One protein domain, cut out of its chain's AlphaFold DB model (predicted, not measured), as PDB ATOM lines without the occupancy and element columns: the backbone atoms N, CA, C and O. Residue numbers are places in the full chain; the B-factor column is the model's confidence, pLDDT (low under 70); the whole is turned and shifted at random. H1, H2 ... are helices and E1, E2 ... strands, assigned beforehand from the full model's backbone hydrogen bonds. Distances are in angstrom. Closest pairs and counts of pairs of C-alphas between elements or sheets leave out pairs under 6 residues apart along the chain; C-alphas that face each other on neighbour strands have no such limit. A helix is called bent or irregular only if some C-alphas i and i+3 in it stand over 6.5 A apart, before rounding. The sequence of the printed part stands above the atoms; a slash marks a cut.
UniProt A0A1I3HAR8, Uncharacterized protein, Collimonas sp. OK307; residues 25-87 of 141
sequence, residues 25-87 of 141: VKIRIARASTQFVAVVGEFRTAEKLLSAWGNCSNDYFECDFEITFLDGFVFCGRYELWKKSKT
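Overview. This is residues 25 to 87 of the 141 residues of an uncharacterized protein of Collimonas sp. OK307 (UniProt A0A1I3HAR8). A single twisted sheet of four strands forms a wall, with one helix, H1, packed over one of its faces and no named element on the other face. The sheet is made of two hairpins side by side, E1 with E2 and the longer E3 with E4, and H1 links one hairpin to the next. The printed part has 63 residues, with four named strands and one named helix in the order E1 E2 H1 E3 E4; across the sheet the order is E2 E1 E3 E4, all antiparallel. The class is mixed, helices and strands, in two layers, a helix on one face of a sheet. The whole is compact, with a radius of gyration of the C-alphas of 12.0 A, and spans 37 by 24 by 16 A, only just elongated.

Arrangement. E1, residues 25 to 31, and E2, residues 34 to 40, form a hairpin, antiparallel at 164 degrees, with N 29 and O 38 within hydrogen-bond range at 2.8 A. H1, residues 43 to 56, is on the sheet; its closest C-alphas to E2 are those of Ala 46 and Val 40, 6.1 A apart. E3, residues 60 to 69, is the antiparallel neighbour of E1 at 158 degrees, with N 28 and O 66 at 2.7 A. The closest C-alphas of H1 and E3 are those of Gly 54 and Phe 61, 6.1 A apart. E2, H1 and E3 make a split strand-helix-strand unit, two strands running the same way with E1 between them in the sheet, and its crossover is right-handed. E4, residues 74 to 82, forms a hairpin with E3, antiparallel at 160 degrees, with N 65 and O 77 at 2.8 A. E2 and E4 are the edge strands and are apart. In H1 every O i to N i+4 pair is within hydrogen-bond range.

Along the chain. E1 begins at C-alpha 25, (175.229, 190.040, 67.643), and is 20.2 A long; E2 is 17.8 A long. H1 is 19.8 A long from C-alpha 43, (174.279, 189.557, 78.108), and is not bent. E3, the longest strand, measures 28.3 A, and E4 measures 25.5 A, ending at C-alpha 82, (164.667, 176.485, 89.405).

Size, cuts and confidence. The two C-alphas farthest apart are those of Asn 58 and Asp 71, at 37.2 A. The printed part has no cut, and the four links between its elements are tight. The mean pLDDT of the printed part is 71.7; the model's confidence is under 70 at residues 32 to 36, 54 to 59, 70 to 72 and 81 to 87.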
ATOM      1  N   VAL A  25     176.050 189.244  68.559       72.06
ATOM      2  CA  VAL A  25     175.229 190.040  67.643       72.06
ATOM      3  C   VAL A  25     173.786 190.041  68.122       72.06
ATOM      4  O   VAL A  25     173.083 191.048  68.042       72.06
ATOM      5  N   LYS A  26     173.322 188.880  68.589       75.56
ATOM      6  CA  LYS A  26     171.917 188.661  68.902       75.56
ATOM      7  C   LYS A  26     171.766 187.520  69.892       75.56
ATOM      8  O   LYS A  26     172.304 186.447  69.680       75.56
ATOM      9  N   ILE A  27     170.990 187.738  70.938       78.38
ATOM     10  CA  ILE A  27     170.516 186.714  71.861       78.38
ATOM     11  C   ILE A  27     169.001 186.711  71.742       78.38
ATOM     12  O   ILE A  27     168.345 187.686  72.102       78.38
ATOM     13  N   ARG A  28     168.440 185.624  71.239       78.81
ATOM     14  CA  ARG A  28     167.008 185.391  71.165       78.81
ATOM     15  C   ARG A  28     166.619 184.423  72.272       78.81
ATOM     16  O   ARG A  28     167.192 183.350  72.369       78.81
ATOM     17  N   ILE A  29     165.684 184.812  73.129       79.50
ATOM     18  CA  ILE A  29     165.191 183.997  74.244       79.50
ATOM     19  C   ILE A  29     163.708 183.761  74.005       79.50
ATOM     20  O   ILE A  29     162.948 184.724  73.896       79.50
ATOM     21  N   ALA A  30     163.308 182.501  73.906       75.50
ATOM     22  CA  ALA A  30     161.937 182.067  73.710       75.50
ATOM     23  C   ALA A  30     161.517 181.185  74.884       75.50
ATOM     24  O   ALA A  30     162.261 180.319  75.336       75.50
ATOM     25  N   ARG A  31     160.315 181.398  75.408       71.62
ATOM     26  CA  ARG A  31     159.779 180.563  76.483       71.62
ATOM     27  C   ARG A  31     158.802 179.549  75.894       71.62
ATOM     28  O   ARG A  31     157.786 179.950  75.347       71.62
ATOM     29  N   ALA A  32     159.051 178.250  76.058       61.97
ATOM     30  CA  ALA A  32     158.215 177.192  75.471       61.97
ATOM     31  C   ALA A  32     156.715 177.305  75.829       61.97
ATOM     32  O   ALA A  32     155.845 176.970  75.031       61.97
ATOM     33  N   SER A  33     156.400 177.832  77.017       60.22
ATOM     34  CA  SER A  33     155.030 177.975  77.529       60.22
ATOM     35  C   SER A  33     154.302 179.260  77.101       60.22
ATOM     36  O   SER A  33     153.111 179.395  77.368       60.22
ATOM     37  N   THR A  34     154.973 180.218  76.455       55.31
ATOM     38  CA  THR A  34     154.393 181.534  76.123       55.31
ATOM     39  C   THR A  34     155.065 182.141  74.896       55.31
ATOM     40  O   THR A  34     156.284 182.124  74.815       55.31
ATOM     41  N   GLN A  35     154.320 182.804  74.006       61.12
ATOM     42  CA  GLN A  35     154.849 183.468  72.795       61.12
ATOM     43  C   GLN A  35     155.806 184.660  73.061       61.12
ATOM     44  O   GLN A  35     156.054 185.478  72.177       61.12
ATOM     45  N   PHE A  36     156.355 184.793  74.271       63.50
ATOM     46  CA  PHE A  36     157.344 185.808  74.599       63.50
ATOM     47  C   PHE A  36     158.694 185.424  74.000       63.50
ATOM     48  O   PHE A  36     159.368 184.497  74.454       63.50
ATOM     49  N   VAL A  37     159.074 186.180  72.975       70.25
ATOM     50  CA  VAL A  37     160.393 186.143  72.353       70.25
ATOM     51  C   VAL A  37     161.067 187.478  72.627       70.25
ATOM     52  O   VAL A  37     160.539 188.527  72.265       70.25
ATOM     53  N   ALA A  38     162.234 187.448  73.258       74.56
ATOM     54  CA  ALA A  38     163.055 188.631  73.468       74.56
ATOM     55  C   ALA A  38     164.325 188.526  72.641       74.56
ATOM     56  O   ALA A  38     164.967 187.481  72.629       74.56
ATOM     57  N   VAL A  39     164.690 189.612  71.966       76.62
ATOM     58  CA  VAL A  39     165.921 189.704  71.182       76.62
ATOM     59  C   VAL A  39     166.777 190.810  71.782       76.62
ATOM     60  O   VAL A  39     166.353 191.962  71.821       76.62
ATOM     61  N   VAL A  40     167.961 190.466  72.282       77.94
ATOM     62  CA  VAL A  40     168.863 191.393  72.979       77.94
ATOM     63  C   VAL A  40     170.280 191.269  72.424       77.94
ATOM     64  O   VAL A  40     170.722 190.176  72.100       77.94
ATOM     65  N   GLY A  41     171.000 192.382  72.292       72.88
ATOM     66  CA  GLY A  41     172.379 192.401  71.774       72.88
ATOM     67  C   GLY A  41     173.457 192.263  72.854       72.88
ATOM     68  O   GLY A  41     174.638 192.348  72.557       72.88
ATOM     69  N   GLU A  42     173.073 192.093  74.120       75.81
ATOM     70  CA  GLU A  42     174.013 192.085  75.241       75.81
ATOM     71  C   GLU A  42     173.567 191.128  76.355       75.81
ATOM     72  O   GLU A  42     172.380 191.013  76.689       75.81
ATOM     73  N   PHE A  43     174.539 190.476  76.998       73.88
ATOM     74  CA  PHE A  43     174.279 189.557  78.108       73.88
ATOM     75  C   PHE A  43     173.665 190.243  79.329       73.88
ATOM     76  O   PHE A  43     172.889 189.622  80.051       73.88
ATOM     77  N   ARG A  44     173.992 191.515  79.576       75.06
ATOM     78  CA  ARG A  44     173.475 192.255  80.733       75.06
ATOM     79  C   ARG A  44     171.971 192.504  80.607       75.06
ATOM     80  O   ARG A  44     171.231 192.321  81.573       75.06
ATOM     81  N   THR A  45     171.508 192.860  79.412       76.69
ATOM     82  CA  THR A  45     170.078 192.997  79.101       76.69
ATOM     83  C   THR A  45     169.383 191.636  79.085       76.69
ATOM     84  O   THR A  45     168.293 191.522  79.644       76.69
ATOM     85  N   ALA A  46     170.035 190.584  78.573       78.25
ATOM     86  CA  ALA A  46     169.528 189.211  78.681       78.25
ATOM     87  C   ALA A  46     169.308 188.788  80.142       78.25
ATOM     88  O   ALA A  46     168.258 188.255  80.488       78.25
ATOM     89  N   GLU A  47     170.265 189.067  81.029       77.25
ATOM     90  CA  GLU A  47     170.174 188.701  82.442       77.25
ATOM     91  C   GLU A  47     169.059 189.463  83.168       77.25
ATOM     92  O   GLU A  47     168.320 188.870  83.961       77.25
ATOM     93  N   LYS A  48     168.882 190.758  82.874       79.25
ATOM     94  CA  LYS A  48     167.749 191.543  83.389       79.25
ATOM     95  C   LYS A  48     166.415 190.968  82.926       79.25
ATOM     96  O   LYS A  48     165.515 190.803  83.746       79.25
ATOM     97  N   LEU A  49     166.310 190.616  81.648       77.88
ATOM     98  CA  LEU A  49     165.106 190.025  81.073       77.88
ATOM     99  C   LEU A  49     164.789 188.662  81.705       77.88
ATOM    100  O   LEU A  49     163.676 188.450  82.173       77.88
ATOM    101  N   LEU A  50     165.782 187.779  81.824       75.00
ATOM    102  CA  LEU A  50     165.636 186.486  82.498       75.00
ATOM    103  C   LEU A  50     165.279 186.640  83.980       75.00
ATOM    104  O   LEU A  50     164.540 185.827  84.523       75.00
ATOM    105  N   SER A  51     165.791 187.677  84.645       74.94
ATOM    106  CA  SER A  51     165.427 187.984  86.035       74.94
ATOM    107  C   SER A  51     163.978 188.454  86.144       74.94
ATOM    108  O   SER A  51     163.259 188.011  87.035       74.94
ATOM    109  N   ALA A  52     163.531 189.310  85.221       77.19
ATOM    110  CA  ALA A  52     162.146 189.761  85.158       77.19
ATOM    111  C   ALA A  52     161.194 188.587  84.881       77.19
ATOM    112  O   ALA A  52     160.205 188.416  85.588       77.19
ATOM    113  N   TRP A  53     161.526 187.727  83.916       75.81
ATOM    114  CA  TRP A  53     160.716 186.557  83.575       75.81
ATOM    115  C   TRP A  53     160.712 185.501  84.685       75.81
ATOM    116  O   TRP A  53     159.659 184.944  84.991       75.81
ATOM    117  N   GLY A  54     161.856 185.268  85.333       69.12
ATOM    118  CA  GLY A  54     161.968 184.373  86.485       69.12
ATOM    119  C   GLY A  54     161.188 184.864  87.709       69.12
ATOM    120  O   GLY A  54     160.650 184.048  88.453       69.12
ATOM    121  N   ASN A  55     161.058 186.182  87.901       69.56
ATOM    122  CA  ASN A  55     160.208 186.748  88.953       69.56
ATOM    123  C   ASN A  55     158.711 186.550  88.679       69.56
ATOM    124  O   ASN A  55     157.940 186.433  89.631       69.56
ATOM    125  N   CYS A  56     158.305 186.482  87.409       65.19
ATOM    126  CA  CYS A  56     156.913 186.261  87.011       65.19
ATOM    127  C   CYS A  56     156.475 184.783  87.025       65.19
ATOM    128  O   CYS A  56     155.281 184.519  86.908       65.19
ATOM    129  N   SER A  57     157.393 183.817  87.154       61.97
ATOM    130  CA  SER A  57     157.068 182.381  87.170       61.97
ATOM    131  C   SER A  57     157.051 181.783  88.584       61.97
ATOM    132  O   SER A  57     157.948 182.037  89.393       61.97
ATOM    133  N   ASN A  58     156.052 180.938  88.866       59.88
ATOM    134  CA  ASN A  58     155.987 180.128  90.085       59.88
ATOM    135  C   ASN A  58     156.933 178.919  89.962       59.88
ATOM    136  O   ASN A  58     156.695 178.012  89.169       59.88
ATOM    137  N   ASP A  59     158.005 178.948  90.754       66.56
ATOM    138  CA  ASP A  59     158.966 177.875  91.064       66.56
ATOM    139  C   ASP A  59     159.854 177.312  89.933       66.56
ATOM    140  O   ASP A  59     161.042 177.073  90.186       66.56
ATOM    141  N   TYR A  60     159.351 177.171  88.703       71.00
ATOM    142  CA  TYR A  60     160.090 176.650  87.545       71.00
ATOM    143  C   TYR A  60     160.000 177.592  86.341       71.00
ATOM    144  O   TYR A  60     158.931 178.097  85.989       71.00
ATOM    145  N   PHE A  61     161.138 177.830  85.696       72.81
ATOM    146  CA  PHE A  61     161.232 178.626  84.484       72.81
ATOM    147  C   PHE A  61     162.169 177.936  83.491       72.81
ATOM    148  O   PHE A  61     163.355 177.783  83.756       72.81
ATOM    149  N   GLU A  62     161.633 177.541  82.341       74.88
ATOM    150  CA  GLU A  62     162.388 176.996  81.212       74.88
ATOM    151  C   GLU A  62     162.302 177.980  80.043       74.88
ATOM    152  O   GLU A  62     161.217 178.476  79.712       74.88
ATOM    153  N   CYS A  63     163.439 178.275  79.419       73.81
ATOM    154  CA  CYS A  63     163.483 179.019  78.169       73.81
ATOM    155  C   CYS A  63     164.533 178.455  77.217       73.81
ATOM    156  O   CYS A  63     165.653 178.134  77.617       73.81
ATOM    157  N   ASP A  64     164.191 178.409  75.941       81.31
ATOM    158  CA  ASP A  64     165.134 178.170  74.867       81.31
ATOM    159  C   ASP A  64     165.833 179.492  74.532       81.31
ATOM    160  O   ASP A  64     165.227 180.568  74.525       81.31
ATOM    161  N   PHE A  65     167.132 179.430  74.283       79.75
ATOM    162  CA  PHE A  65     167.921 180.580  73.879       79.75
ATOM    163  C   PHE A  65     168.713 180.257  72.619       79.75
ATOM    164  O   PHE A  65     169.118 179.122  72.390       79.75
ATOM    165  N   GLU A  66     168.962 181.283  71.822       81.62
ATOM    166  CA  GLU A  66     169.743 181.237  70.596       81.62
ATOM    167  C   GLU A  66     170.653 182.462  70.574       81.62
ATOM    168  O   GLU A  66     170.197 183.593  70.715       81.62
ATOM    169  N   ILE A  67     171.956 182.242  70.450       80.06
ATOM    170  CA  ILE A  67     172.977 183.281  70.518       80.06
ATOM    171  C   ILE A  67     173.743 183.279  69.211       80.06
ATOM    172  O   ILE A  67     174.480 182.346  68.917       80.06
ATOM    173  N   THR A  68     173.596 184.344  68.441       78.75
ATOM    174  CA  THR A  68     174.410 184.616  67.264       78.75
ATOM    175  C   THR A  68     175.640 185.414  67.685       78.75
ATOM    176  O   THR A  68     175.521 186.513  68.235       78.75
ATOM    177  N   PHE A  69     176.823 184.872  67.422       77.56
ATOM    178  CA  PHE A  69     178.114 185.526  67.640       77.56
ATOM    179  C   PHE A  69     178.493 186.379  66.426       77.56
ATOM    180  O   PHE A  69     177.933 186.210  65.343       77.56
ATOM    181  N   LEU A  70     179.465 187.280  66.599       69.25
ATOM    182  CA  LEU A  70     179.982 188.130  65.513       69.25
ATOM    183  C   LEU A  70     180.554 187.335  64.335       69.25
ATOM    184  O   LEU A  70     180.446 187.777  63.198       69.25
ATOM    185  N   ASP A  71     181.087 186.145  64.601       67.31
ATOM    186  CA  ASP A  71     181.626 185.236  63.582       67.31
ATOM    187  C   ASP A  71     180.529 184.567  62.721       67.31
ATOM    188  O   ASP A  71     180.809 183.845  61.772       67.31
ATOM    189  N   GLY A  72     179.248 184.779  63.050       68.31
ATOM    190  CA  GLY A  72     178.122 184.089  62.416       68.31
ATOM    191  C   GLY A  72     177.841 182.706  63.008       68.31
ATOM    192  O   GLY A  72     176.899 182.033  62.589       68.31
ATOM    193  N   PHE A  73     178.608 182.285  64.019       72.62
ATOM    194  CA  PHE A  73     178.297 181.101  64.813       72.62
ATOM    195  C   PHE A  73     176.972 181.295  65.562       72.62
ATOM    196  O   PHE A  73     176.730 182.356  66.138       72.62
ATOM    197  N   VAL A  74     176.125 180.265  65.576       78.94
ATOM    198  CA  VAL A  74     174.852 180.266  66.307       78.94
ATOM    199  C   VAL A  74     174.903 179.191  67.383       78.94
ATOM    200  O   VAL A  74     175.124 178.017  67.099       78.94
ATOM    201  N   PHE A  75     174.696 179.600  68.630       76.19
ATOM    202  CA  PHE A  75     174.641 178.728  69.791       76.19
ATOM    203  C   PHE A  75     173.236 178.734  70.365       76.19
ATOM    204  O   PHE A  75     172.820 179.693  71.015       76.19
ATOM    205  N   CYS A  76     172.508 177.654  70.127       80.38
ATOM    206  CA  CYS A  76     171.223 177.424  70.753       80.38
ATOM    207  C   CYS A  76     171.357 176.473  71.940       80.38
ATOM    208  O   CYS A  76     172.192 175.567  71.951       80.38
ATOM    209  N   GLY A  77     170.506 176.656  72.933       78.56
ATOM    210  CA  GLY A  77     170.421 175.757  74.065       78.56
ATOM    211  C   GLY A  77     169.170 176.018  74.875       78.56
ATOM    212  O   GLY A  77     168.397 176.934  74.600       78.56
ATOM    213  N   ARG A  78     168.990 175.203  75.905       76.75
ATOM    214  CA  ARG A  78     167.901 175.360  76.852       76.75
ATOM    215  C   ARG A  78     168.451 175.794  78.194       76.75
ATOM    216  O   ARG A  78     169.432 175.239  78.685       76.75
ATOM    217  N   TYR A  79     167.843 176.828  78.752       74.81
ATOM    218  CA  TYR A  79     168.168 177.351  80.063       74.81
ATOM    219  C   TYR A  79     167.010 177.064  81.008       74.81
ATOM    220  O   TYR A  79     165.921 177.629  80.887       74.81
ATOM    221  N   GLU A  80     167.272 176.174  81.954       72.50
ATOM    222  CA  GLU A  80     166.346 175.815  83.013       72.50
ATOM    223  C   GLU A  80     166.748 176.527  84.301       72.50
ATOM    224  O   GLU A  80     167.883 176.434  84.775       72.50
ATOM    225  N   LEU A  81     165.798 177.247  84.884       67.75
ATOM    226  CA  LEU A  81     165.953 177.964  86.133       67.75
ATOM    227  C   LEU A  81     164.942 177.439  87.151       67.75
ATOM    228  O   LEU A  81     163.729 177.567  86.986       67.75
ATOM    229  N   TRP A  82     165.459 176.887  88.245       65.69
ATOM    230  CA  TRP A  82     164.667 176.485  89.405       65.69
ATOM    231  C   TRP A  82     164.813 177.539  90.501       65.69
ATOM    232  O   TRP A  82     165.915 177.772  90.999       65.69
ATOM    233  N   LYS A  83     163.705 178.161  90.922       61.75
ATOM    234  CA  LYS A  83     163.708 179.229  91.943       61.75
ATOM    235  C   LYS A  83     164.185 178.737  93.319       61.75
ATOM    236  O   LYS A  83     164.717 179.520  94.100       61.75
ATOM    237  N   LYS A  84     164.038 177.435  93.601       57.03
ATOM    238  CA  LYS A  84     164.530 176.779  94.829       57.03
ATOM    239  C   LYS A  84     166.045 176.540  94.857       57.03
ATOM    240  O   LYS A  84     166.583 176.252  95.926       57.03
ATOM    241  N   SER A  85     166.744 176.675  93.732       56.47
ATOM    242  CA  SER A  85     168.199 176.526  93.699       56.47
ATOM    243  C   SER A  85     168.864 177.813  94.191       56.47
ATOM    244  O   SER A  85     168.832 178.840  93.520       56.47
ATOM    245  N   LYS A  86     169.507 177.750  95.368       49.91
ATOM    246  CA  LYS A  86     170.238 178.867  96.011       49.91
ATOM    247  C   LYS A  86     171.366 179.470  95.160       49.91
ATOM    248  O   LYS A  86     171.873 180.537  95.497       49.91
ATOM    249  N   THR A  87     171.751 178.817  94.071       55.06
ATOM    250  CA  THR A  87     172.873 179.215  93.226       55.06
ATOM    251  C   THR A  87     172.350 179.431  91.814       55.06
ATOM    252  O   THR A  87     172.327 178.504  91.014       55.06
TER     253      THR A  87